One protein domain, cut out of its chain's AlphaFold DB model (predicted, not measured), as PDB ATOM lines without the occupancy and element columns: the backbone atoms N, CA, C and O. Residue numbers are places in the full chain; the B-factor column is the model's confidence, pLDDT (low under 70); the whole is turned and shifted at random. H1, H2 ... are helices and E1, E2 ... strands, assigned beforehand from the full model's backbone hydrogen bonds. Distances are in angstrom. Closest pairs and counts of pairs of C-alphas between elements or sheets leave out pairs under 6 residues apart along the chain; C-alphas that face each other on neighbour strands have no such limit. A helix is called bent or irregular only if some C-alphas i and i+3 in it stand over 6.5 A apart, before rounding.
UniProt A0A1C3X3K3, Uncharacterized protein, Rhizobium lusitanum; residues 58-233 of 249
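This is residues 58 to 233 of the 249 residues of an uncharacterized protein of Rhizobium lusitanum (UniProt A0A1C3X3K3). A sharply kinked helix, H4, runs through the middle of a mostly helical body; H5, H9 and H10 pack on it, H6 packs on H5 and H9, and H7 and H8 lie at one end of the longest axis. Towards the other end H3 crosses H4, and beyond it lies a small parallel pair of strands, E1 and E2, with the short helices H2 and H11 near it. The 176 printed residues hold eleven named helices and two named strands, in the order H1, E1, H2 to H10, E2, H11. The whole is compact, with a radius of gyration of the C-alphas of 17.1 A and spans of 49 by 35 by 23 A.

H1, residues 58 to 63, is close to but not clearly touching H4, residues 103 to 129. E1, residues 66 to 68, is the parallel neighbour of E2, residues 221 to 223; N 67 and O 221 are within hydrogen-bond range at 2.9 A. H2, residues 69 to 74, and H3, residues 77 to 93, form a helical hairpin, their closest C-alphas, Ala 71 and Gly 79, 5.2 A apart. E1, the helices H2 to H10 and E2 are a strand-helix-strand unit, two parallel neighbour strands with helices between. H4 is the hub, touching six helices. Residues 81 to 88 of H3 touch it about perpendicular, at 83 degrees, with C-alphas Phe 85 and Arg 109 closest at 5.1 A. H5, residues 134 to 146, touches H4 at Gly 143 and Glu 107, C-alphas 4.7 A apart, and forms a helical hairpin with H6, residues 150 to 164. H7, residues 168 to 175, touches H4 with C-alphas Ile 175 and Gly 128 closest at 4.8 A, and H8, residues 185 to 190, only just touches H4, with 3 pairs of C-alphas within 8 A. H9, residues 194 to 201, touches H6 at a shallow tilt of 18 degrees, opposite ways. H10, residues 206 to 215, touches H4 at a shallow tilt of 11 degrees, opposite ways. H11, residues 225 to 233, only just touches H3, with 3 pairs. Every O i to N i+4 pair is within hydrogen-bond range in H2, H3 and H5 to H11; H4 has 20 of 23, and H1 has 0 of 2, with 1 of 3 O i to N i+3 pairs.

H1 begins at C-alpha 58 (-1.894, -51.239, 21.240). H3 is 24.4 A long, H6 20.6 A and H5 18.3 A. H4, 21.6 A from first to last C-alpha, is irregular: C-alphas 120 and 123 are 9.4 A apart, with a kink of 128 degrees near residue 121. H11 ends at C-alpha 233 (9.052, -41.075, 22.179).

The C-alphas farthest apart, Thr 59 and Lys 183, are 51.9 A apart. The printed part has no cut and no long link. Mean pLDDT of the printed part is 92.5; residues 58 to 63 are under 70.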
ATOM      1  N   THR A  58      -0.930 -52.101  20.529       41.94
ATOM      2  CA  THR A  58      -1.894 -51.239  21.240       41.94
ATOM      3  C   THR A  58      -2.653 -51.954  22.370       41.94
ATOM      4  O   THR A  58      -2.924 -51.357  23.412       41.94
ATOM      5  N   THR A  59      -2.948 -53.249  22.219       45.09
ATOM      6  CA  THR A  59      -3.594 -54.081  23.253       45.09
ATOM      7  C   THR A  59      -2.617 -54.617  24.301       45.09
ATOM      8  O   THR A  59      -2.981 -54.706  25.474       45.09
ATOM      9  N   ALA A  60      -1.363 -54.893  23.926       47.28
ATOM     10  CA  ALA A  60      -0.305 -55.265  24.870       47.28
ATOM     11  C   ALA A  60       0.087 -54.085  25.782       47.28
ATOM     12  O   ALA A  60       0.390 -54.276  26.957       47.28
ATOM     13  N   PHE A  61      -0.006 -52.848  25.282       49.34
ATOM     14  CA  PHE A  61       0.365 -51.639  26.024       49.34
ATOM     15  C   PHE A  61      -0.600 -51.249  27.148       49.34
ATOM     16  O   PHE A  61      -0.159 -50.699  28.154       49.34
ATOM     17  N   ARG A  62      -1.896 -51.564  27.025       57.47
ATOM     18  CA  ARG A  62      -2.840 -51.431  28.149       57.47
ATOM     19  C   ARG A  62      -2.612 -52.498  29.225       57.47
ATOM     20  O   ARG A  62      -3.027 -52.321  30.370       57.47
ATOM     21  N   ALA A  63      -1.965 -53.608  28.875       60.53
ATOM     22  CA  ALA A  63      -1.917 -54.800  29.711       60.53
ATOM     23  C   ALA A  63      -0.766 -54.813  30.732       60.53
ATOM     24  O   ALA A  63      -0.871 -55.552  31.707       60.53
ATOM     25  N   SER A  64       0.268 -53.979  30.561       80.88
ATOM     26  CA  SER A  64       1.523 -54.126  31.311       80.88
ATOM     27  C   SER A  64       2.065 -52.818  31.903       80.88
ATOM     28  O   SER A  64       2.236 -51.850  31.160       80.88
ATOM     29  N   PRO A  65       2.417 -52.776  33.202       89.75
ATOM     30  CA  PRO A  65       3.322 -51.759  33.731       89.75
ATOM     31  C   PRO A  65       4.706 -51.872  33.079       89.75
ATOM     32  O   PRO A  65       5.122 -52.960  32.667       89.75
ATOM     33  N   ILE A  66       5.425 -50.751  33.005       90.06
ATOM     34  CA  ILE A  66       6.779 -50.681  32.443       90.06
ATOM     35  C   ILE A  66       7.711 -50.092  33.496       90.06
ATOM     36  O   ILE A  66       7.404 -49.060  34.089       90.06
ATOM     37  N   VAL A  67       8.862 -50.731  33.695       92.19
ATOM     38  CA  VAL A  67       9.931 -50.264  34.587       92.19
ATOM     39  C   VAL A  67      11.298 -50.397  33.914       92.19
ATOM     40  O   VAL A  67      11.462 -51.088  32.907       92.19
ATOM     41  N   SER A  68      12.303 -49.740  34.486       89.88
ATOM     42  CA  SER A  68      13.700 -49.892  34.100       89.88
ATOM     43  C   SER A  68      14.187 -51.305  34.412       89.88
ATOM     44  O   SER A  68      14.036 -51.806  35.528       89.88
ATOM     45  N   ALA A  69      14.827 -51.935  33.431       90.31
ATOM     46  CA  ALA A  69      15.500 -53.215  33.607       90.31
ATOM     47  C   ALA A  69      16.638 -53.132  34.632       90.31
ATOM     48  O   ALA A  69      16.884 -54.102  35.342       90.31
ATOM     49  N   GLU A  70      17.296 -51.976  34.749       89.81
ATOM     50  CA  GLU A  70      18.363 -51.753  35.730       89.81
ATOM     51  C   GLU A  70      17.800 -51.717  37.154       89.81
ATOM     52  O   GLU A  70      18.325 -52.400  38.028       89.81
ATOM     53  N   ALA A  71      16.691 -50.999  37.364       89.50
ATOM     54  CA  ALA A  71      16.003 -50.952  38.654       89.50
ATOM     55  C   ALA A  71      15.451 -52.329  39.053       89.50
ATOM     56  O   ALA A  71      15.554 -52.756  40.202       89.50
ATOM     57  N   LEU A  72      14.906 -53.070  38.082       90.75
ATOM     58  CA  LEU A  72      14.422 -54.422  38.332       90.75
ATOM     59  C   LEU A  72      15.566 -55.383  38.701       90.75
ATOM     60  O   LEU A  72      15.398 -56.208  39.597       90.75
ATOM     61  N   ALA A  73      16.720 -55.269  38.034       90.56
ATOM     62  CA  ALA A  73      17.878 -56.134  38.253       90.56
ATOM     63  C   ALA A  73      18.667 -55.800  39.529       90.56
ATOM     64  O   ALA A  73      19.234 -56.706  40.140       90.56
ATOM     65  N   SER A  74      18.713 -54.530  39.943       89.12
ATOM     66  CA  SER A  74      19.420 -54.105  41.161       89.12
ATOM     67  C   SER A  74      18.726 -54.568  42.444       89.12
ATOM     68  O   SER A  74      19.361 -54.639  43.494       89.12
ATOM     69  N   GLY A  75      17.428 -54.885  42.367       86.62
ATOM     70  CA  GLY A  75      16.606 -55.168  43.540       86.62
ATOM     71  C   GLY A  75      16.272 -53.919  44.361       86.62
ATOM     72  O   GLY A  75      15.718 -54.055  45.448       86.62
ATOM     73  N   ASP A  76      16.577 -52.726  43.850       92.81
ATOM     74  CA  ASP A  76      16.255 -51.457  44.495       92.81
ATOM     75  C   ASP A  76      14.747 -51.184  44.421       92.81
ATOM     76  O   ASP A  76      14.190 -50.915  43.355       92.81
ATOM     77  N   ASP A  77      14.073 -51.287  45.566       97.06
ATOM     78  CA  ASP A  77      12.633 -51.057  45.661       97.06
ATOM     79  C   ASP A  77      12.262 -49.619  45.279       97.06
ATOM     80  O   ASP A  77      11.279 -49.420  44.564       97.06
ATOM     81  N   GLN A  78      13.066 -48.637  45.700       95.62
ATOM     82  CA  GLN A  78      12.821 -47.227  45.402       95.62
ATOM     83  C   GLN A  78      12.949 -46.980  43.897       95.62
ATOM     84  O   GLN A  78      12.016 -46.477  43.274       95.62
ATOM     85  N   GLY A  79      14.044 -47.440  43.285       95.06
ATOM     86  CA  GLY A  79      14.274 -47.281  41.850       95.06
ATOM     87  C   GLY A  79      13.187 -47.908  40.966       95.06
ATOM     88  O   GLY A  79      12.899 -47.397  39.885       95.06
ATOM     89  N   ILE A  80      12.542 -48.999  41.398       95.75
ATOM     90  CA  ILE A  80      11.421 -49.599  40.652       95.75
ATOM     91  C   ILE A  80      10.189 -48.696  40.686       95.75
ATOM     92  O   ILE A  80       9.557 -48.488  39.646       95.75
ATOM     93  N   VAL A  81       9.847 -48.173  41.865       97.25
ATOM     94  CA  VAL A  81       8.687 -47.296  42.043       97.25
ATOM     95  C   VAL A  81       8.903 -45.977  41.295       97.25
ATOM     96  O   VAL A  81       8.060 -45.607  40.478       97.25
ATOM     97  N   GLU A  82      10.068 -45.345  41.458       94.56
ATOM     98  CA  GLU A  82      10.455 -44.118  40.743       94.56
ATOM     99  C   GLU A  82      10.484 -44.319  39.224       94.56
ATOM    100  O   GLU A  82      10.078 -43.445  38.448       94.56
ATOM    101  N   SER A  83      10.921 -45.496  38.766       93.75
ATOM    102  CA  SER A  83      10.881 -45.824  37.347       93.75
ATOM    103  C   SER A  83       9.450 -45.926  36.823       93.75
ATOM    104  O   SER A  83       9.192 -45.422  35.730       93.75
ATOM    105  N   ASN A  84       8.531 -46.566  37.553       95.25
ATOM    106  CA  ASN A  84       7.120 -46.611  37.162       95.25
ATOM    107  C   ASN A  84       6.504 -45.204  37.170       95.25
ATOM    108  O   ASN A  84       5.821 -44.836  36.214       95.25
ATOM    109  N   PHE A  85       6.791 -44.403  38.205       94.19
ATOM    110  CA  PHE A  85       6.356 -43.010  38.298       94.19
ATOM    111  C   PHE A  85       6.778 -42.229  37.051       94.19
ATOM    112  O   PHE A  85       5.930 -41.676  36.357       94.19
ATOM    113  N   SER A  86       8.067 -42.279  36.704       91.31
ATOM    114  CA  SER A  86       8.637 -41.551  35.564       91.31
ATOM    115  C   SER A  86       7.989 -41.938  34.232       91.31
ATOM    116  O   SER A  86       7.766 -41.085  33.371       91.31
ATOM    117  N   VAL A  87       7.659 -43.221  34.051       90.56
ATOM    118  CA  VAL A  87       6.944 -43.705  32.861       90.56
ATOM    119  C   VAL A  87       5.535 -43.140  32.804       90.56
ATOM    120  O   VAL A  87       5.145 -42.584  31.780       90.56
ATOM    121  N   VAL A  88       4.764 -43.291  33.883       91.88
ATOM    122  CA  VAL A  88       3.380 -42.808  33.942       91.88
ATOM    123  C   VAL A  88       3.337 -41.296  33.731       91.88
ATOM    124  O   VAL A  88       2.507 -40.822  32.956       91.88
ATOM    125  N   ASP A  89       4.249 -40.551  34.350       89.62
ATOM    126  CA  ASP A  89       4.319 -39.096  34.227       89.62
ATOM    127  C   ASP A  89       4.677 -38.669  32.799       89.62
ATOM    128  O   ASP A  89       3.968 -37.866  32.198       89.62
ATOM    129  N   SER A  90       5.647 -39.339  32.167       86.81
ATOM    130  CA  SER A  90       5.985 -39.108  30.755       86.81
ATOM    131  C   SER A  90       4.801 -39.361  29.806       86.81
ATOM    132  O   SER A  90       4.620 -38.648  28.814       86.81
ATOM    133  N   LEU A  91       3.973 -40.378  30.086       85.50
ATOM    134  CA  LEU A  91       2.757 -40.654  29.311       85.50
ATOM    135  C   LEU A  91       1.708 -39.547  29.502       85.50
ATOM    136  O   LEU A  91       1.081 -39.125  28.527       85.50
ATOM    137  N   ARG A  92       1.542 -39.041  30.730       87.00
ATOM    138  CA  ARG A  92       0.620 -37.935  31.044       87.00
ATOM    139  C   ARG A  92       1.082 -36.615  30.431       87.00
ATOM    140  O   ARG A  92       0.263 -35.912  29.836       87.00
ATOM    141  N   ASP A  93       2.376 -36.318  30.482       85.56
ATOM    142  CA  ASP A  93       2.990 -35.163  29.817       85.56
ATOM    143  C   ASP A  93       2.773 -35.208  28.312       85.56
ATOM    144  O   ASP A  93       2.410 -34.204  27.690       85.56
ATOM    145  N   SER A  94       2.877 -36.411  27.746       80.69
ATOM    146  CA  SER A  94       2.565 -36.661  26.346       80.69
ATOM    147  C   SER A  94       1.073 -36.528  26.028       80.69
ATOM    148  O   SER A  94       0.745 -36.489  24.856       80.69
ATOM    149  N   LYS A  95       0.174 -36.388  27.012       82.69
ATOM    150  CA  LYS A  95      -1.300 -36.346  26.864       82.69
ATOM    151  C   LYS A  95      -1.938 -37.686  26.492       82.69
ATOM    152  O   LYS A  95      -3.014 -37.718  25.894       82.69
ATOM    153  N   VAL A  96      -1.313 -38.802  26.874       81.44
ATOM    154  CA  VAL A  96      -1.962 -40.117  26.812       81.44
ATOM    155  C   VAL A  96      -3.123 -40.142  27.821       81.44
ATOM    156  O   VAL A  96      -2.903 -39.845  28.997       81.44
ATOM    157  N   PRO A  97      -4.354 -40.488  27.403       82.19
ATOM    158  CA  PRO A  97      -5.485 -40.609  28.318       82.19
ATOM    159  C   PRO A  97      -5.235 -41.650  29.419       82.19
ATOM    160  O   PRO A  97      -4.727 -42.735  29.144       82.19
ATOM    161  N   GLU A  98      -5.649 -41.377  30.659       84.69
ATOM    162  CA  GLU A  98      -5.412 -42.300  31.785       84.69
ATOM    163  C   GLU A  98      -6.047 -43.685  31.578       84.69
ATOM    164  O   GLU A  98      -5.469 -44.692  31.968       84.69
ATOM    165  N   ASN A  99      -7.187 -43.773  30.886       84.19
ATOM    166  CA  ASN A  99      -7.827 -45.053  30.552       84.19
ATOM    167  C   ASN A  99      -7.048 -45.899  29.518       84.19
ATOM    168  O   ASN A  99      -7.459 -47.019  29.196       84.19
ATOM    169  N   GLU A 100      -5.957 -45.365  28.973       81.81
ATOM    170  CA  GLU A 100      -5.007 -46.063  28.108       81.81
ATOM    171  C   GLU A 100      -3.701 -46.419  28.817       81.81
ATOM    172  O   GLU A 100      -2.932 -47.226  28.295       81.81
ATOM    173  N   ILE A 101      -3.463 -45.865  30.005       87.25
ATOM    174  CA  ILE A 101      -2.334 -46.236  30.851       87.25
ATOM    175  C   ILE A 101      -2.721 -47.496  31.629       87.25
ATOM    176  O   ILE A 101      -3.871 -47.677  32.039       87.25
ATOM    177  N   ASN A 102      -1.762 -48.403  31.820       90.50
ATOM    178  CA  ASN A 102      -2.000 -49.602  32.607       90.50
ATOM    179  C   ASN A 102      -2.492 -49.235  34.020       90.50
ATOM    180  O   ASN A 102      -1.894 -48.412  34.714       90.50
ATOM    181  N   ARG A 103      -3.577 -49.883  34.451       90.88
ATOM    182  CA  ARG A 103      -4.226 -49.575  35.728       90.88
ATOM    183  C   ARG A 103      -3.301 -49.787  36.926       90.88
ATOM    184  O   ARG A 103      -3.287 -48.946  37.819       90.88
ATOM    185  N   ALA A 104      -2.518 -50.865  36.927       92.62
ATOM    186  CA  ALA A 104      -1.605 -51.138  38.026       92.62
ATOM    187  C   ALA A 104      -0.462 -50.111  38.080       92.62
ATOM    188  O   ALA A 104      -0.091 -49.651  39.157       92.62
ATOM    189  N   ALA A 105       0.034 -49.666  36.922       94.44
ATOM    190  CA  ALA A 105       1.013 -48.581  36.851       94.44
ATOM    191  C   ALA A 105       0.473 -47.275  37.464       94.44
ATOM    192  O   ALA A 105       1.169 -46.636  38.255       94.44
ATOM    193  N   LEU A 106      -0.778 -46.908  37.150       94.38
ATOM    194  CA  LEU A 106      -1.439 -45.736  37.737       94.38
ATOM    195  C   LEU A 106      -1.612 -45.871  39.253       94.38
ATOM    196  O   LEU A 106      -1.242 -44.962  39.987       94.38
ATOM    197  N   GLU A 107      -2.151 -46.992  39.730       95.38
ATOM    198  CA  GLU A 107      -2.357 -47.249  41.164       95.38
ATOM    199  C   GLU A 107      -1.029 -47.179  41.936       95.38
ATOM    200  O   GLU A 107      -0.948 -46.487  42.951       95.38
ATOM    201  N   SER A 108       0.038 -47.784  41.400       97.50
ATOM    202  CA  SER A 108       1.392 -47.668  41.955       97.50
ATOM    203  C   SER A 108       1.880 -46.217  42.003       97.50
ATOM    204  O   SER A 108       2.405 -45.791  43.032       97.50
ATOM    205  N   ARG A 109       1.679 -45.442  40.925       97.19
ATOM    206  CA  ARG A 109       2.061 -44.023  40.861       97.19
ATOM    207  C   ARG A 109       1.310 -43.189  41.892       97.19
ATOM    208  O   ARG A 109       1.890 -42.279  42.469       97.19
ATOM    209  N   TYR A 110       0.021 -43.441  42.109       98.19
ATOM    210  CA  TYR A 110      -0.753 -42.678  43.092       98.19
ATOM    211  C   TYR A 110      -0.353 -43.013  44.530       98.19
ATOM    212  O   TYR A 110      -0.297 -42.105  45.354       98.19
ATOM    213  N   VAL A 111      -0.020 -44.273  44.828       98.56
ATOM    214  CA  VAL A 111       0.572 -44.627  46.129       98.56
ATOM    215  C   VAL A 111       1.922 -43.938  46.322       98.56
ATOM    216  O   VAL A 111       2.179 -43.427  47.407       98.56
ATOM    217  N   ASP A 112       2.769 -43.912  45.293       98.50
ATOM    218  CA  ASP A 112       4.065 -43.229  45.348       98.50
ATOM    219  C   ASP A 112       3.914 -41.718  45.553       98.50
ATOM    220  O   ASP A 112       4.559 -41.150  46.422       98.50
ATOM    221  N   PHE A 113       2.970 -41.089  44.850       98.31
ATOM    222  CA  PHE A 113       2.599 -39.694  45.081       98.31
ATOM    223  C   PHE A 113       2.170 -39.450  46.531       98.31
ATOM    224  O   PHE A 113       2.699 -38.557  47.178       98.31
ATOM    225  N   PHE A 114       1.276 -40.278  47.085       98.69
ATOM    226  CA  PHE A 114       0.906 -40.167  48.498       98.69
ATOM    227  C   PHE A 114       2.122 -40.308  49.425       98.69
ATOM    228  O   PHE A 114       2.287 -39.506  50.338       98.69
ATOM    229  N   TYR A 115       2.987 -41.297  49.186       98.62
ATOM    230  CA  TYR A 115       4.214 -41.482  49.960       98.62
ATOM    231  C   TYR A 115       5.134 -40.251  49.888       98.62
ATOM    232  O   TYR A 115       5.590 -39.790  50.934       98.62
ATOM    233  N   GLY A 116       5.362 -39.709  48.689       98.19
ATOM    234  CA  GLY A 116       6.180 -38.520  48.454       98.19
ATOM    235  C   GLY A 116       5.663 -37.310  49.223       98.19
ATOM    236  O   GLY A 116       6.390 -36.753  50.039       98.19
ATOM    237  N   GLU A 117       4.376 -36.982  49.084       98.38
ATOM    238  CA  GLU A 117       3.798 -35.835  49.796       98.38
ATOM    239  C   GLU A 117       3.857 -35.999  51.323       98.38
ATOM    240  O   GLU A 117       4.132 -35.042  52.051       98.38
ATOM    241  N   MET A 118       3.661 -37.223  51.829       98.50
ATOM    242  CA  MET A 118       3.804 -37.507  53.259       98.50
ATOM    243  C   MET A 118       5.237 -37.297  53.762       98.50
ATOM    244  O   MET A 118       5.422 -36.850  54.895       98.50
ATOM    245  N   VAL A 119       6.243 -37.614  52.944       98.06
ATOM    246  CA  VAL A 119       7.661 -37.393  53.263       98.06
ATOM    247  C   VAL A 119       8.023 -35.909  53.184       98.06
ATOM    248  O   VAL A 119       8.721 -35.417  54.072       98.06
ATOM    249  N   ASP A 120       7.526 -35.199  52.172       96.94
ATOM    250  CA  ASP A 120       7.916 -33.818  51.885       96.94
ATOM    251  C   ASP A 120       7.237 -32.798  52.808       96.94
ATOM    252  O   ASP A 120       7.865 -31.823  53.233       96.94
ATOM    253  N   GLY A 121       5.976 -33.027  53.183       96.12
ATOM    254  CA  GLY A 121       5.240 -32.097  54.046       96.12
ATOM    255  C   GLY A 121       4.050 -32.693  54.797       96.12
ATOM    256  O   GLY A 121       3.208 -31.950  55.310       96.12
ATOM    257  N   GLY A 122       3.976 -34.020  54.894       98.06
ATOM    258  CA  GLY A 122       2.940 -34.719  55.646       98.06
ATOM    259  C   GLY A 122       1.570 -34.701  54.968       98.06
ATOM    260  O   GLY A 122       1.410 -34.404  53.784       98.06
ATOM    261  N   PHE A 123       0.532 -35.006  55.741       98.50
ATOM    262  CA  PHE A 123      -0.816 -35.157  55.192       98.50
ATOM    263  C   PHE A 123      -1.393 -33.829  54.686       98.50
ATOM    264  O   PHE A 123      -2.198 -33.798  53.759       98.50
ATOM    265  N   ALA A 124      -0.952 -32.717  55.273       98.12
ATOM    266  CA  ALA A 124      -1.320 -31.378  54.837       98.12
ATOM    267  C   ALA A 124      -0.807 -31.057  53.425       98.12
ATOM    268  O   ALA A 124      -1.559 -30.503  52.623       98.12
ATOM    269  N   GLN A 125       0.433 -31.449  53.124       98.00
ATOM    270  CA  GLN A 125       1.031 -31.335  51.796       98.00
ATOM    271  C   GLN A 125       0.251 -32.186  50.786       98.00
ATOM    272  O   GLN A 125      -0.187 -31.665  49.765       98.00
ATOM    273  N   PHE A 126      -0.064 -33.441  51.128       98.62
ATOM    274  CA  PHE A 126      -0.890 -34.300  50.273       98.62
ATOM    275  C   PHE A 126      -2.260 -33.683  49.956       98.62
ATOM    276  O   PHE A 126      -2.694 -33.687  48.805       98.62
ATOM    277  N   VAL A 127      -2.952 -33.130  50.957       98.50
ATOM    278  CA  VAL A 127      -4.247 -32.453  50.763       98.50
ATOM    279  C   VAL A 127      -4.114 -31.235  49.847       98.50
ATOM    280  O   VAL A 127      -4.996 -31.010  49.020       98.50
ATOM    281  N   GLY A 128      -3.035 -30.462  49.991       97.81
ATOM    282  CA  GLY A 128      -2.744 -29.303  49.149       97.81
ATOM    283  C   GLY A 128      -2.477 -29.689  47.695       97.81
ATOM    284  O   GLY A 128      -3.210 -29.256  46.814       97.81
ATOM    285  N   GLU A 129      -1.488 -30.552  47.459       97.31
ATOM    286  CA  GLU A 129      -1.034 -30.935  46.110       97.31
ATOM    287  C   GLU A 129      -2.051 -31.795  45.352       97.31
ATOM    288  O   GLU A 129      -2.142 -31.737  44.127       97.31
ATOM    289  N   SER A 130      -2.855 -32.599  46.059       97.75
ATOM    290  CA  SER A 130      -3.968 -33.328  45.434       97.75
ATOM    291  C   SER A 130      -5.206 -32.463  45.207       97.75
ATOM    292  O   SER A 130      -6.164 -32.941  44.602       97.75
ATOM    293  N   GLU A 131      -5.241 -31.250  45.769       97.81
ATOM    294  CA  GLU A 131      -6.435 -30.405  45.896       97.81
ATOM    295  C   GLU A 131      -7.644 -31.135  46.518       97.81
ATOM    296  O   GLU A 131      -8.800 -30.736  46.350       97.81
ATOM    297  N   TRP A 132      -7.384 -32.231  47.237       97.81
ATOM    298  CA  TRP A 132      -8.388 -33.185  47.699       97.81
ATOM    299  C   TRP A 132      -9.320 -33.701  46.584       97.81
ATOM    300  O   TRP A 132     -10.510 -33.956  46.801       97.81
ATOM    301  N   ASP A 133      -8.782 -33.857  45.372       97.81
ATOM    302  CA  ASP A 133      -9.507 -34.383  44.223       97.81
ATOM    303  C   ASP A 133     -10.007 -35.816  44.476       97.81
ATOM    304  O   ASP A 133      -9.268 -36.724  44.872       97.81
ATOM    305  N   SER A 134     -11.294 -36.038  44.202       96.88
ATOM    306  CA  SER A 134     -11.972 -37.303  44.498       96.88
ATOM    307  C   SER A 134     -11.396 -38.500  43.736       96.88
ATOM    308  O   SER A 134     -11.373 -39.607  44.278       96.88
ATOM    309  N   GLN A 135     -10.911 -38.293  42.507       94.94
ATOM    310  CA  GLN A 135     -10.313 -39.357  41.704       94.94
ATOM    311  C   GLN A 135      -8.937 -39.730  42.257       94.94
ATOM    312  O   GLN A 135      -8.658 -40.913  42.447       94.94
ATOM    313  N   THR A 136      -8.118 -38.737  42.598       96.19
ATOM    314  CA  THR A 136      -6.813 -38.923  43.239       96.19
ATOM    315  C   THR A 136      -6.952 -39.669  44.567       96.19
ATOM    316  O   THR A 136      -6.308 -40.700  44.764       96.19
ATOM    317  N   VAL A 137      -7.866 -39.232  45.439       98.06
ATOM    318  CA  VAL A 137      -8.163 -39.896  46.722       98.06
ATOM    319  C   VAL A 137      -8.616 -41.347  46.513       98.06
ATOM    320  O   VAL A 137      -8.156 -42.251  47.215       98.06
ATOM    321  N   ALA A 138      -9.491 -41.601  45.535       97.00
ATOM    322  CA  ALA A 138      -9.957 -42.953  45.229       97.00
ATOM    323  C   ALA A 138      -8.830 -43.858  44.705       97.00
ATOM    324  O   ALA A 138      -8.772 -45.033  45.077       97.00
ATOM    325  N   MET A 139      -7.929 -43.323  43.881       96.69
ATOM    326  CA  MET A 139      -6.786 -44.060  43.340       96.69
ATOM    327  C   MET A 139      -5.759 -44.404  44.417       96.69
ATOM    328  O   MET A 139      -5.303 -45.546  44.454       96.69
ATOM    329  N   VAL A 140      -5.454 -43.477  45.331       98.50
ATOM    330  CA  VAL A 140      -4.591 -43.755  46.492       98.50
ATOM    331  C   VAL A 140      -5.203 -44.860  47.347       98.50
ATOM    332  O   VAL A 140      -4.559 -45.883  47.580       98.50
ATOM    333  N   ARG A 141      -6.474 -44.713  47.751       98.50
ATOM    334  CA  ARG A 141      -7.162 -45.712  48.583       98.50
ATOM    335  C   ARG A 141      -7.167 -47.091  47.923       98.50
ATOM    336  O   ARG A 141      -6.876 -48.089  48.580       98.50
ATOM    337  N   LYS A 142      -7.480 -47.155  46.626       97.44
ATOM    338  CA  LYS A 142      -7.470 -48.414  45.878       97.44
ATOM    339  C   LYS A 142      -6.066 -49.022  45.816       97.44
ATOM    340  O   LYS A 142      -5.918 -50.197  46.135       97.44
ATOM    341  N   GLY A 143      -5.050 -48.228  45.487       98.00
ATOM    342  CA  GLY A 143      -3.666 -48.693  45.444       98.00
ATOM    343  C   GLY A 143      -3.200 -49.257  46.789       98.00
ATOM    344  O   GLY A 143      -2.644 -50.350  46.822       98.00
ATOM    345  N   LEU A 144      -3.512 -48.589  47.908       98.69
ATOM    346  CA  LEU A 144      -3.205 -49.087  49.257       98.69
ATOM    347  C   LEU A 144      -3.842 -50.462  49.534       98.69
ATOM    348  O   LEU A 144      -3.192 -51.334  50.119       98.69
ATOM    349  N   VAL A 145      -5.080 -50.687  49.077       98.44
ATOM    350  CA  VAL A 145      -5.747 -52.000  49.158       98.44
ATOM    351  C   VAL A 145      -5.008 -53.047  48.323       98.44
ATOM    352  O   VAL A 145      -4.720 -54.135  48.826       98.44
ATOM    353  N   ASP A 146      -4.684 -52.744  47.064       97.12
ATOM    354  CA  ASP A 146      -4.107 -53.725  46.138       97.12
ATOM    355  C   ASP A 146      -2.687 -54.148  46.525       97.12
ATOM    356  O   ASP A 146      -2.339 -55.328  46.405       97.12
ATOM    357  N   ILE A 147      -1.887 -53.216  47.057       97.75
ATOM    358  CA  ILE A 147      -0.548 -53.514  47.588       97.75
ATOM    359  C   ILE A 147      -0.588 -54.096  49.010       97.75
ATOM    360  O   ILE A 147       0.459 -54.424  49.569       97.75
ATOM    361  N   LYS A 148      -1.786 -54.244  49.594       98.19
ATOM    362  CA  LYS A 148      -2.029 -54.775  50.946       98.19
ATOM    363  C   LYS A 148      -1.383 -53.945  52.063       98.19
ATOM    364  O   LYS A 148      -1.005 -54.494  53.098       98.19
ATOM    365  N   ALA A 149      -1.282 -52.631  51.877       98.50
ATOM    366  CA  ALA A 149      -0.797 -51.687  52.883       98.50
ATOM    367  C   ALA A 149      -1.935 -51.282  53.836       98.50
ATOM    368  O   ALA A 149      -2.392 -50.139  53.852       98.50
ATOM    369  N   PHE A 150      -2.469 -52.252  54.582       98.44
ATOM    370  CA  PHE A 150      -3.701 -52.056  55.349       98.44
ATOM    371  C   PHE A 150      -3.547 -51.085  56.524       98.44
ATOM    372  O   PHE A 150      -4.521 -50.428  56.883       98.44
ATOM    373  N   ARG A 151      -2.350 -50.958  57.111       98.56
ATOM    374  CA  ARG A 151      -2.121 -49.984  58.192       98.56
ATOM    375  C   ARG A 151      -2.055 -48.565  57.643       98.56
ATOM    376  O   ARG A 151      -2.543 -47.638  58.282       98.56
ATOM    377  N   HIS A 152      -1.474 -48.398  56.457       98.56
ATOM    378  CA  HIS A 152      -1.522 -47.119  55.746       98.56
ATOM    379  C   HIS A 152      -2.923 -46.781  55.253       98.56
ATOM    380  O   HIS A 152      -3.297 -45.618  55.294       98.56
ATOM    381  N   LEU A 153      -3.714 -47.774  54.836       98.75
ATOM    382  CA  LEU A 153      -5.119 -47.575  54.481       98.75
ATOM    383  C   LEU A 153      -5.938 -47.054  55.671       98.75
ATOM    384  O   LEU A 153      -6.654 -46.072  55.520       98.75
ATOM    385  N   GLU A 154      -5.793 -47.671  56.848       98.62
ATOM    386  CA  GLU A 154      -6.441 -47.213  58.087       98.62
ATOM    387  C   GLU A 154      -6.043 -45.766  58.417       98.62
ATOM    388  O   GLU A 154      -6.903 -44.914  58.625       98.62
ATOM    389  N   LEU A 155      -4.745 -45.458  58.356       98.44
ATOM    390  CA  LEU A 155      -4.236 -44.106  58.585       98.44
ATOM    391  C   LEU A 155      -4.758 -43.083  57.560       98.44
ATOM    392  O   LEU A 155      -5.075 -41.946  57.911       98.44
ATOM    393  N   PHE A 156      -4.819 -43.469  56.287       98.75
ATOM    394  CA  PHE A 156      -5.348 -42.630  55.219       98.75
ATOM    395  C   PHE A 156      -6.832 -42.328  55.447       98.75
ATOM    396  O   PHE A 156      -7.266 -41.193  55.252       98.75
ATOM    397  N   ASP A 157      -7.604 -43.318  55.898       98.62
ATOM    398  CA  ASP A 157      -9.019 -43.153  56.219       98.62
ATOM    399  C   ASP A 157      -9.235 -42.273  57.463       98.62
ATOM    400  O   ASP A 157     -10.136 -41.431  57.446       98.62
ATOM    401  N   ASP A 158      -8.370 -42.364  58.480       98.56
ATOM    402  CA  ASP A 158      -8.353 -41.429  59.616       98.56
ATOM    403  C   ASP A 158      -8.099 -39.985  59.146       98.56
ATOM    404  O   ASP A 158      -8.825 -39.057  59.517       98.56
ATOM    405  N   GLY A 159      -7.111 -39.783  58.269       98.50
ATOM    406  CA  GLY A 159      -6.835 -38.481  57.660       98.50
ATOM    407  C   GLY A 159      -8.003 -37.967  56.811       98.50
ATOM    408  O   GLY A 159      -8.395 -36.802  56.915       98.50
ATOM    409  N   ALA A 160      -8.629 -38.841  56.023       98.69
ATOM    410  CA  ALA A 160      -9.801 -38.497  55.228       98.69
ATOM    411  C   ALA A 160     -11.008 -38.108  56.098       98.69
ATOM    412  O   ALA A 160     -11.759 -37.201  55.729       98.69
ATOM    413  N   ALA A 161     -11.176 -38.733  57.268       98.62
ATOM    414  CA  ALA A 161     -12.200 -38.356  58.238       98.62
ATOM    415  C   ALA A 161     -11.956 -36.953  58.821       98.62
ATOM    416  O   ALA A 161     -12.909 -36.193  59.004       98.62
ATOM    417  N   ILE A 162     -10.692 -36.567  59.047       98.62
ATOM    418  CA  ILE A 162     -10.338 -35.196  59.449       98.62
ATOM    419  C   ILE A 162     -10.741 -34.200  58.359       98.62
ATOM    420  O   ILE A 162     -11.375 -33.191  58.671       98.62
ATOM    421  N   VAL A 163     -10.424 -34.483  57.091       98.56
ATOM    422  CA  VAL A 163     -10.800 -33.604  55.971       98.56
ATOM    423  C   VAL A 163     -12.316 -33.474  55.845       98.56
ATOM    424  O   VAL A 163     -12.824 -32.364  55.707       98.56
ATOM    425  N   ALA A 164     -13.053 -34.579  55.977       98.31
ATOM    426  CA  ALA A 164     -14.514 -34.574  55.938       98.31
ATOM    427  C   ALA A 164     -15.159 -33.745  57.069       98.31
ATOM    428  O   ALA A 164     -16.288 -33.278  56.920       98.31
ATOM    429  N   ALA A 165     -14.455 -33.552  58.189       98.38
ATOM    430  CA  ALA A 165     -14.908 -32.745  59.321       98.38
ATOM    431  C   ALA A 165     -14.520 -31.254  59.225       98.38
ATOM    432  O   ALA A 165     -14.929 -30.461  60.078       98.38
ATOM    433  N   ILE A 166     -13.714 -30.854  58.236       98.25
ATOM    434  CA  ILE A 166     -13.345 -29.452  57.997       98.25
ATOM    435  C   ILE A 166     -14.445 -28.764  57.177       98.25
ATOM    436  O   ILE A 166     -15.016 -29.354  56.259       98.25
ATOM    437  N   ASP A 167     -14.748 -27.499  57.489       98.00
ATOM    438  CA  ASP A 167     -15.692 -26.726  56.683       98.00
ATOM    439  C   ASP A 167     -15.180 -26.606  55.231       98.00
ATOM    440  O   ASP A 167     -14.024 -26.232  55.014       98.00
ATOM    441  N   PRO A 168     -16.009 -26.865  54.202       97.50
ATOM    442  CA  PRO A 168     -15.542 -26.849  52.819       97.50
ATOM    443  C   PRO A 168     -14.951 -25.511  52.351       97.50
ATOM    444  O   PRO A 168     -14.155 -25.495  51.412       97.50
ATOM    445  N   LYS A 169     -15.352 -24.369  52.932       97.88
ATOM    446  CA  LYS A 169     -14.744 -23.068  52.607       97.88
ATOM    447  C   LYS A 169     -13.376 -22.932  53.265       97.88
ATOM    448  O   LYS A 169     -12.466 -22.459  52.594       97.88
ATOM    449  N   GLU A 170     -13.229 -23.374  54.513       98.12
ATOM    450  CA  GLU A 170     -11.930 -23.418  55.201       98.12
ATOM    451  C   GLU A 170     -10.940 -24.324  54.461       98.12
ATOM    452  O   GLU A 170      -9.817 -23.904  54.194       98.12
ATOM    453  N   LEU A 171     -11.371 -25.523  54.048       98.19
ATOM    454  CA  LEU A 171     -10.534 -26.451  53.282       98.19
ATOM    455  C   LEU A 171     -10.082 -25.835  51.951       98.19
ATOM    456  O   LEU A 171      -8.899 -25.860  51.626       98.19
ATOM    457  N   ARG A 172     -11.006 -25.225  51.196       97.81
ATOM    458  CA  ARG A 172     -10.655 -24.535  49.946       97.81
ATOM    459  C   ARG A 172      -9.704 -23.368  50.182       97.81
ATOM    460  O   ARG A 172      -8.811 -23.153  49.373       97.81
ATOM    461  N   GLN A 173      -9.894 -22.593  51.246       97.69
ATOM    462  CA  GLN A 173      -8.987 -21.495  51.572       97.69
ATOM    463  C   GLN A 173      -7.583 -22.016  51.893       97.69
ATOM    464  O   GLN A 173      -6.607 -21.437  51.423       97.69
ATOM    465  N   PHE A 174      -7.494 -23.109  52.650       97.88
ATOM    466  CA  PHE A 174      -6.238 -23.782  52.951       97.88
ATOM    467  C   PHE A 174      -5.524 -24.245  51.671       97.88
ATOM    468  O   PHE A 174      -4.389 -23.840  51.455       97.88
ATOM    469  N   ILE A 175      -6.212 -24.981  50.786       97.50
ATOM    470  CA  ILE A 175      -5.653 -25.473  49.507       97.50
ATOM    471  C   ILE A 175      -5.147 -24.315  48.633       97.50
ATOM    472  O   ILE A 175      -4.076 -24.390  48.046       97.50
ATOM    473  N   ASN A 176      -5.878 -23.197  48.587       96.62
ATOM    474  CA  ASN A 176      -5.487 -22.023  47.799       96.62
ATOM    475  C   ASN A 176      -4.410 -21.147  48.469       96.62
ATOM    476  O   ASN A 176      -4.085 -20.076  47.952       96.62
ATOM    477  N   THR A 177      -3.880 -21.550  49.627       95.50
ATOM    478  CA  THR A 177      -2.819 -20.833  50.339       95.50
ATOM    479  C   THR A 177      -1.491 -21.566  50.127       95.50
ATOM    480  O   THR A 177      -1.276 -22.589  50.766       95.50
ATOM    481  N   PRO A 178      -0.553 -21.043  49.309       88.56
ATOM    482  CA  PRO A 178       0.669 -21.771  48.938       88.56
ATOM    483  C   PRO A 178       1.588 -22.133  50.109       88.56
ATOM    484  O   PRO A 178       2.352 -23.086  50.031       88.56
ATOM    485  N   GLN A 179       1.564 -21.342  51.184       89.50
ATOM    486  CA  GLN A 179       2.365 -21.577  52.388       89.50
ATOM    487  C   GLN A 179       1.552 -21.186  53.626       89.50
ATOM    488  O   GLN A 179       1.653 -20.052  54.114       89.50
ATOM    489  N   PRO A 180       0.697 -22.090  54.130       91.50
ATOM    490  CA  PRO A 180      -0.076 -21.845  55.335       91.50
ATOM    491  C   PRO A 180       0.865 -21.628  56.523       91.50
ATOM    492  O   PRO A 180       1.845 -22.347  56.716       91.50
ATOM    493  N   SER A 181       0.579 -20.622  57.350       93.50
ATOM    494  CA  SER A 181       1.376 -20.400  58.560       93.50
ATOM    495  C   SER A 181       1.246 -21.592  59.515       93.50
ATOM    496  O   SER A 181       0.189 -22.209  59.587       93.50
ATOM    497  N   SER A 182       2.235 -21.833  60.380       91.56
ATOM    498  CA  SER A 182       2.131 -22.856  61.442       91.56
ATOM    499  C   SER A 182       0.968 -22.630  62.428       91.56
ATOM    500  O   SER A 182       0.597 -23.518  63.200       91.56
ATOM    501  N   LYS A 183       0.363 -21.434  62.414       94.12
ATOM    502  CA  LYS A 183      -0.836 -21.083  63.185       94.12
ATOM    503  C   LYS A 183      -2.141 -21.351  62.432       94.12
ATOM    504  O   LYS A 183      -3.207 -21.126  63.011       94.12
ATOM    505  N   ASP A 184      -2.090 -21.859  61.208       97.38
ATOM    506  CA  ASP A 184      -3.274 -22.251  60.458       97.38
ATOM    507  C   ASP A 184      -4.004 -23.418  61.166       97.38
ATOM    508  O   ASP A 184      -3.370 -24.393  61.586       97.38
ATOM    509  N   PRO A 185      -5.324 -23.308  61.407       97.06
ATOM    510  CA  PRO A 185      -6.078 -24.336  62.114       97.06
ATOM    511  C   PRO A 185      -6.302 -25.610  61.289       97.06
ATOM    512  O   PRO A 185      -6.396 -26.677  61.895       97.06
ATOM    513  N   VAL A 186      -6.388 -25.521  59.959       98.12
ATOM    514  CA  VAL A 186      -6.531 -26.681  59.069       98.12
ATOM    515  C   VAL A 186      -5.214 -27.448  59.025       98.12
ATOM    516  O   VAL A 186      -5.223 -28.645  59.308       98.12
ATOM    517  N   LEU A 187      -4.086 -26.754  58.831       98.12
ATOM    518  CA  LEU A 187      -2.745 -27.351  58.881       98.12
ATOM    519  C   LEU A 187      -2.557 -28.192  60.150       98.12
ATOM    520  O   LEU A 187      -2.231 -29.372  60.080       98.12
ATOM    521  N   ARG A 188      -2.843 -27.611  61.325       97.69
ATOM    522  CA  ARG A 188      -2.686 -28.317  62.608       97.69
ATOM    523  C   ARG A 188      -3.551 -29.569  62.738       97.69
ATOM    524  O   ARG A 188      -3.127 -30.503  63.410       97.69
ATOM    525  N   LYS A 189      -4.764 -29.569  62.175       98.12
ATOM    526  CA  LYS A 189      -5.647 -30.746  62.196       98.12
ATOM    527  C   LYS A 189      -5.078 -31.854  61.313       98.12
ATOM    528  O   LYS A 189      -5.037 -32.999  61.746       98.12
ATOM    529  N   LEU A 190      -4.623 -31.512  60.107       98.12
ATOM    530  CA  LEU A 190      -4.082 -32.479  59.149       98.12
ATOM    531  C   LEU A 190      -2.758 -33.085  59.637       98.12
ATOM    532  O   LEU A 190      -2.580 -34.296  59.551       98.12
ATOM    533  N   SER A 191      -1.891 -32.287  60.269       97.69
ATOM    534  CA  SER A 191      -0.606 -32.757  60.812       97.69
ATOM    535  C   SER A 191      -0.709 -33.757  61.973       97.69
ATOM    536  O   SER A 191       0.306 -34.265  62.449       97.69
ATOM    537  N   LEU A 192      -1.916 -34.071  62.457       96.88
ATOM    538  CA  LEU A 192      -2.115 -35.138  63.445       96.88
ATOM    539  C   LEU A 192      -1.749 -36.525  62.889       96.88
ATOM    540  O   LEU A 192      -1.397 -37.414  63.662       96.88
ATOM    541  N   ILE A 193      -1.795 -36.689  61.566       97.44
ATOM    542  CA  ILE A 193      -1.516 -37.943  60.856       97.44
ATOM    543  C   ILE A 193      -0.007 -38.213  60.732       97.44
ATOM    544  O   ILE A 193       0.434 -39.363  60.807       97.44
ATOM    545  N   ASP A 194       0.801 -37.159  60.607       97.88
ATOM    546  CA  ASP A 194       2.197 -37.229  60.150       97.88
ATOM    547  C   ASP A 194       3.060 -38.162  61.006       97.88
ATOM    548  O   ASP A 194       3.781 -39.022  60.501       97.88
ATOM    549  N   ARG A 195       2.963 -38.057  62.336       97.06
ATOM    550  CA  ARG A 195       3.779 -38.890  63.232       97.06
ATOM    551  C   ARG A 195       3.438 -40.373  63.107       97.06
ATOM    552  O   ARG A 195       4.329 -41.220  63.188       97.06
ATOM    553  N   GLN A 196       2.152 -40.686  62.968       97.88
ATOM    554  CA  GLN A 196       1.691 -42.063  62.860       97.88
ATOM    555  C   GLN A 196       2.084 -42.661  61.509       97.88
ATOM    556  O   GLN A 196       2.455 -43.831  61.478       97.88
ATOM    557  N   PHE A 197       2.120 -41.860  60.440       98.56
ATOM    558  CA  PHE A 197       2.620 -42.292  59.133       98.56
ATOM    559  C   PHE A 197       4.025 -42.873  59.209       98.56
ATOM    560  O   PHE A 197       4.224 -44.025  58.829       98.56
ATOM    561  N   PHE A 198       4.986 -42.132  59.766       97.75
ATOM    562  CA  PHE A 198       6.365 -42.620  59.861       97.75
ATOM    563  C   PHE A 198       6.469 -43.869  60.748       97.75
ATOM    564  O   PHE A 198       7.130 -44.835  60.380       97.75
ATOM    565  N   ALA A 199       5.731 -43.909  61.863       98.00
ATOM    566  CA  ALA A 199       5.701 -45.079  62.742       98.00
ATOM    567  C   ALA A 199       5.100 -46.331  62.070       98.00
ATOM    568  O   ALA A 199       5.514 -47.456  62.367       98.00
ATOM    569  N   VAL A 200       4.113 -46.154  61.186       98.31
ATOM    570  CA  VAL A 200       3.568 -47.234  60.357       98.31
ATOM    571  C   VAL A 200       4.581 -47.622  59.280       98.31
ATOM    572  O   VAL A 200       4.865 -48.810  59.142       98.31
ATOM    573  N   ASN A 201       5.181 -46.656  58.582       98.06
ATOM    574  CA  ASN A 201       6.118 -46.892  57.481       98.06
ATOM    575  C   ASN A 201       7.402 -47.626  57.914       98.06
ATOM    576  O   ASN A 201       7.924 -48.439  57.152       98.06
ATOM    577  N   ASP A 202       7.858 -47.432  59.156       97.12
ATOM    578  CA  ASP A 202       8.976 -48.185  59.750       97.12
ATOM    579  C   ASP A 202       8.710 -49.702  59.828       97.12
ATOM    580  O   ASP A 202       9.640 -50.511  59.847       97.12
ATOM    581  N   ARG A 203       7.435 -50.109  59.897       96.62
ATOM    582  CA  ARG A 203       7.002 -51.514  60.039       96.62
ATOM    583  C   ARG A 203       6.380 -52.074  58.764       96.62
ATOM    584  O   ARG A 203       6.486 -53.267  58.498       96.62
ATOM    585  N   GLU A 204       5.716 -51.216  58.007       97.25
ATOM    586  CA  GLU A 204       4.992 -51.497  56.774       97.25
ATOM    587  C   GLU A 204       5.456 -50.475  55.732       97.25
ATOM    588  O   GLU A 204       4.833 -49.440  55.536       97.25
ATOM    589  N   SER A 205       6.611 -50.721  55.113       98.25
ATOM    590  CA  SER A 205       7.186 -49.767  54.159       98.25
ATOM    591  C   SER A 205       6.359 -49.721  52.873       98.25
ATOM    592  O   SER A 205       6.300 -50.720  52.148       98.25
ATOM    593  N   LEU A 206       5.767 -48.558  52.567       98.19
ATOM    594  CA  LEU A 206       4.979 -48.366  51.343       98.19
ATOM    595  C   LEU A 206       5.807 -48.633  50.091       98.19
ATOM    596  O   LEU A 206       5.351 -49.360  49.215       98.19
ATOM    597  N   VAL A 207       7.037 -48.120  50.040       98.38
ATOM    598  CA  VAL A 207       7.962 -48.329  48.916       98.38
ATOM    599  C   VAL A 207       8.188 -49.819  48.667       98.38
ATOM    600  O   VAL A 207       8.015 -50.294  47.546       98.38
ATOM    601  N   LYS A 208       8.492 -50.594  49.719       98.50
ATOM    602  CA  LYS A 208       8.732 -52.041  49.591       98.50
ATOM    603  C   LYS A 208       7.492 -52.796  49.125       98.50
ATOM    604  O   LYS A 208       7.597 -53.669  48.264       98.50
ATOM    605  N   LEU A 209       6.321 -52.478  49.683       98.62
ATOM    606  CA  LEU A 209       5.061 -53.107  49.281       98.62
ATOM    607  C   LEU A 209       4.700 -52.770  47.835       98.62
ATOM    608  O   LEU A 209       4.342 -53.664  47.070       98.62
ATOM    609  N   ASN A 210       4.851 -51.504  47.449       98.44
ATOM    610  CA  ASN A 210       4.562 -51.027  46.103       98.44
ATOM    611  C   ASN A 210       5.498 -51.685  45.073       98.44
ATOM    612  O   ASN A 210       5.035 -52.279  44.100       98.44
ATOM    613  N   ALA A 211       6.809 -51.707  45.338       98.00
ATOM    614  CA  ALA A 211       7.784 -52.381  44.484       98.00
ATOM    615  C   ALA A 211       7.516 -53.892  44.374       98.00
ATOM    616  O   ALA A 211       7.569 -54.464  43.284       98.00
ATOM    617  N   ALA A 212       7.214 -54.565  45.489       97.75
ATOM    618  CA  ALA A 212       6.873 -55.986  45.487       97.75
ATOM    619  C   ALA A 212       5.611 -56.276  44.661       97.75
ATOM    620  O   ALA A 212       5.575 -57.262  43.923       97.75
ATOM    621  N   TRP A 213       4.601 -55.412  44.750       97.25
ATOM    622  CA  TRP A 213       3.375 -55.530  43.975       97.25
ATOM    623  C   TRP A 213       3.597 -55.284  42.480       97.25
ATOM    624  O   TRP A 213       3.097 -56.066  41.670       97.25
ATOM    625  N   LEU A 214       4.400 -54.281  42.103       96.31
ATOM    626  CA  LEU A 214       4.807 -54.046  40.711       96.31
ATOM    627  C   LEU A 214       5.514 -55.269  40.114       96.31
ATOM    628  O   LEU A 214       5.157 -55.712  39.023       96.31
ATOM    629  N   ARG A 215       6.458 -55.873  40.851       95.44
ATOM    630  CA  ARG A 215       7.165 -57.100  40.426       95.44
ATOM    631  C   ARG A 215       6.232 -58.289  40.184       95.44
ATOM    632  O   ARG A 215       6.571 -59.175  39.408       95.44
ATOM    633  N   GLN A 216       5.085 -58.324  40.859       94.56
ATOM    634  CA  GLN A 216       4.094 -59.395  40.738       94.56
ATOM    635  C   GLN A 216       3.059 -59.139  39.638       94.56
ATOM    636  O   GLN A 216       2.232 -60.017  39.381       94.56
ATOM    637  N   GLN A 217       3.078 -57.970  38.987       93.50
ATOM    638  CA  GLN A 217       2.112 -57.679  37.937       93.50
ATOM    639  C   GLN A 217       2.299 -58.627  36.750       93.50
ATOM    640  O   GLN A 217       3.429 -58.839  36.291       93.50
ATOM    641  N   PRO A 218       1.203 -59.198  36.221       86.44
ATOM    642  CA  PRO A 218       1.287 -60.029  35.036       86.44
ATOM    643  C   PRO A 218       1.850 -59.197  33.885       86.44
ATOM    644  O   PRO A 218       1.441 -58.058  33.667       86.44
ATOM    645  N   ASN A 219       2.777 -59.789  33.136       84.81
ATOM    646  CA  ASN A 219       3.384 -59.171  31.960       84.81
ATOM    647  C   ASN A 219       4.155 -57.866  32.244       84.81
ATOM    648  O   ASN A 219       4.255 -57.052  31.329       84.81
ATOM    649  N   LEU A 220       4.697 -57.644  33.452       90.75
ATOM    650  CA  LEU A 220       5.602 -56.515  33.720       90.75
ATOM    651  C   LEU A 220       6.700 -56.441  32.647       90.75
ATOM    652  O   LEU A 220       7.414 -57.418  32.412       90.75
ATOM    653  N   ILE A 221       6.840 -55.281  32.008       90.69
ATOM    654  CA  ILE A 221       7.855 -55.053  30.979       90.69
ATOM    655  C   ILE A 221       9.040 -54.328  31.612       90.69
ATOM    656  O   ILE A 221       8.892 -53.266  32.213       90.69
ATOM    657  N   ALA A 222      10.231 -54.891  31.430       91.62
ATOM    658  CA  ALA A 222      11.488 -54.286  31.838       91.62
ATOM    659  C   ALA A 222      12.249 -53.799  30.599       91.62
ATOM    660  O   ALA A 222      12.624 -54.609  29.750       91.62
ATOM    661  N   LEU A 223      12.477 -52.490  30.485       88.75
ATOM    662  CA  LEU A 223      13.185 -51.882  29.352       88.75
ATOM    663  C   LEU A 223      14.517 -51.273  29.794       88.75
ATOM    664  O   LEU A 223      14.630 -50.735  30.893       88.75
ATOM    665  N   SER A 224      15.532 -51.319  28.926       85.12
ATOM    666  CA  SER A 224      16.746 -50.518  29.128       85.12
ATOM    667  C   SER A 224      16.412 -49.020  29.068       85.12
ATOM    668  O   SER A 224      15.407 -48.656  28.451       85.12
ATOM    669  N   PRO A 225      17.245 -48.118  29.619       76.56
ATOM    670  CA  PRO A 225      16.986 -46.679  29.545       76.56
ATOM    671  C   PRO A 225      16.795 -46.162  28.112       76.56
ATOM    672  O   PRO A 225      15.969 -45.288  27.864       76.56
ATOM    673  N   GLU A 226      17.542 -46.710  27.150       78.56
ATOM    674  CA  GLU A 226      17.390 -46.365  25.735       78.56
ATOM    675  C   GLU A 226      16.074 -46.889  25.154       78.56
ATOM    676  O   GLU A 226      15.341 -46.123  24.531       78.56
ATOM    677  N   ALA A 227      15.734 -48.157  25.405       80.38
ATOM    678  CA  ALA A 227      14.472 -48.732  24.950       80.38
ATOM    679  C   ALA A 227      13.269 -48.013  25.574       80.38
ATOM    680  O   ALA A 227      12.300 -47.751  24.875       80.38
ATOM    681  N   LEU A 228      13.356 -47.621  26.848       77.31
ATOM    682  CA  LEU A 228      12.324 -46.860  27.546       77.31
ATOM    683  C   LEU A 228      12.121 -45.474  26.927       77.31
ATOM    684  O   LEU A 228      10.988 -45.066  26.684       77.31
ATOM    685  N   ARG A 229      13.211 -44.757  26.620       76.31
ATOM    686  CA  ARG A 229      13.131 -43.469  25.915       76.31
ATOM    687  C   ARG A 229      12.520 -43.623  24.526       76.31
ATOM    688  O   ARG A 229      11.639 -42.845  24.176       76.31
ATOM    689  N   ASN A 230      12.964 -44.616  23.757       79.25
ATOM    690  CA  ASN A 230      12.436 -44.883  22.417       79.25
ATOM    691  C   ASN A 230      10.947 -45.250  22.468       79.25
ATOM    692  O   ASN A 230      10.167 -44.774  21.646       79.25
ATOM    693  N   GLU A 231      10.549 -46.040  23.464       74.81
ATOM    694  CA  GLU A 231       9.163 -46.423  23.721       74.81
ATOM    695  C   GLU A 231       8.291 -45.195  24.027       74.81
ATOM    696  O   GLU A 231       7.254 -44.990  23.395       74.81
ATOM    697  N   LEU A 232       8.727 -44.325  24.943       74.00
ATOM    698  CA  LEU A 232       8.003 -43.100  25.299       74.00
ATOM    699  C   LEU A 232       7.938 -42.101  24.129       74.00
ATOM    700  O   LEU A 232       6.878 -41.533  23.863       74.00
ATOM    701  N   GLN A 233       9.030 -41.928  23.374       71.88
ATOM    702  CA  GLN A 233       9.052 -41.075  22.179       71.88
ATOM    703  C   GLN A 233       8.142 -41.609  21.069       71.88
ATOM    704  O   GLN A 233       7.379 -40.841  20.481       71.88
TER     705      GLN A 233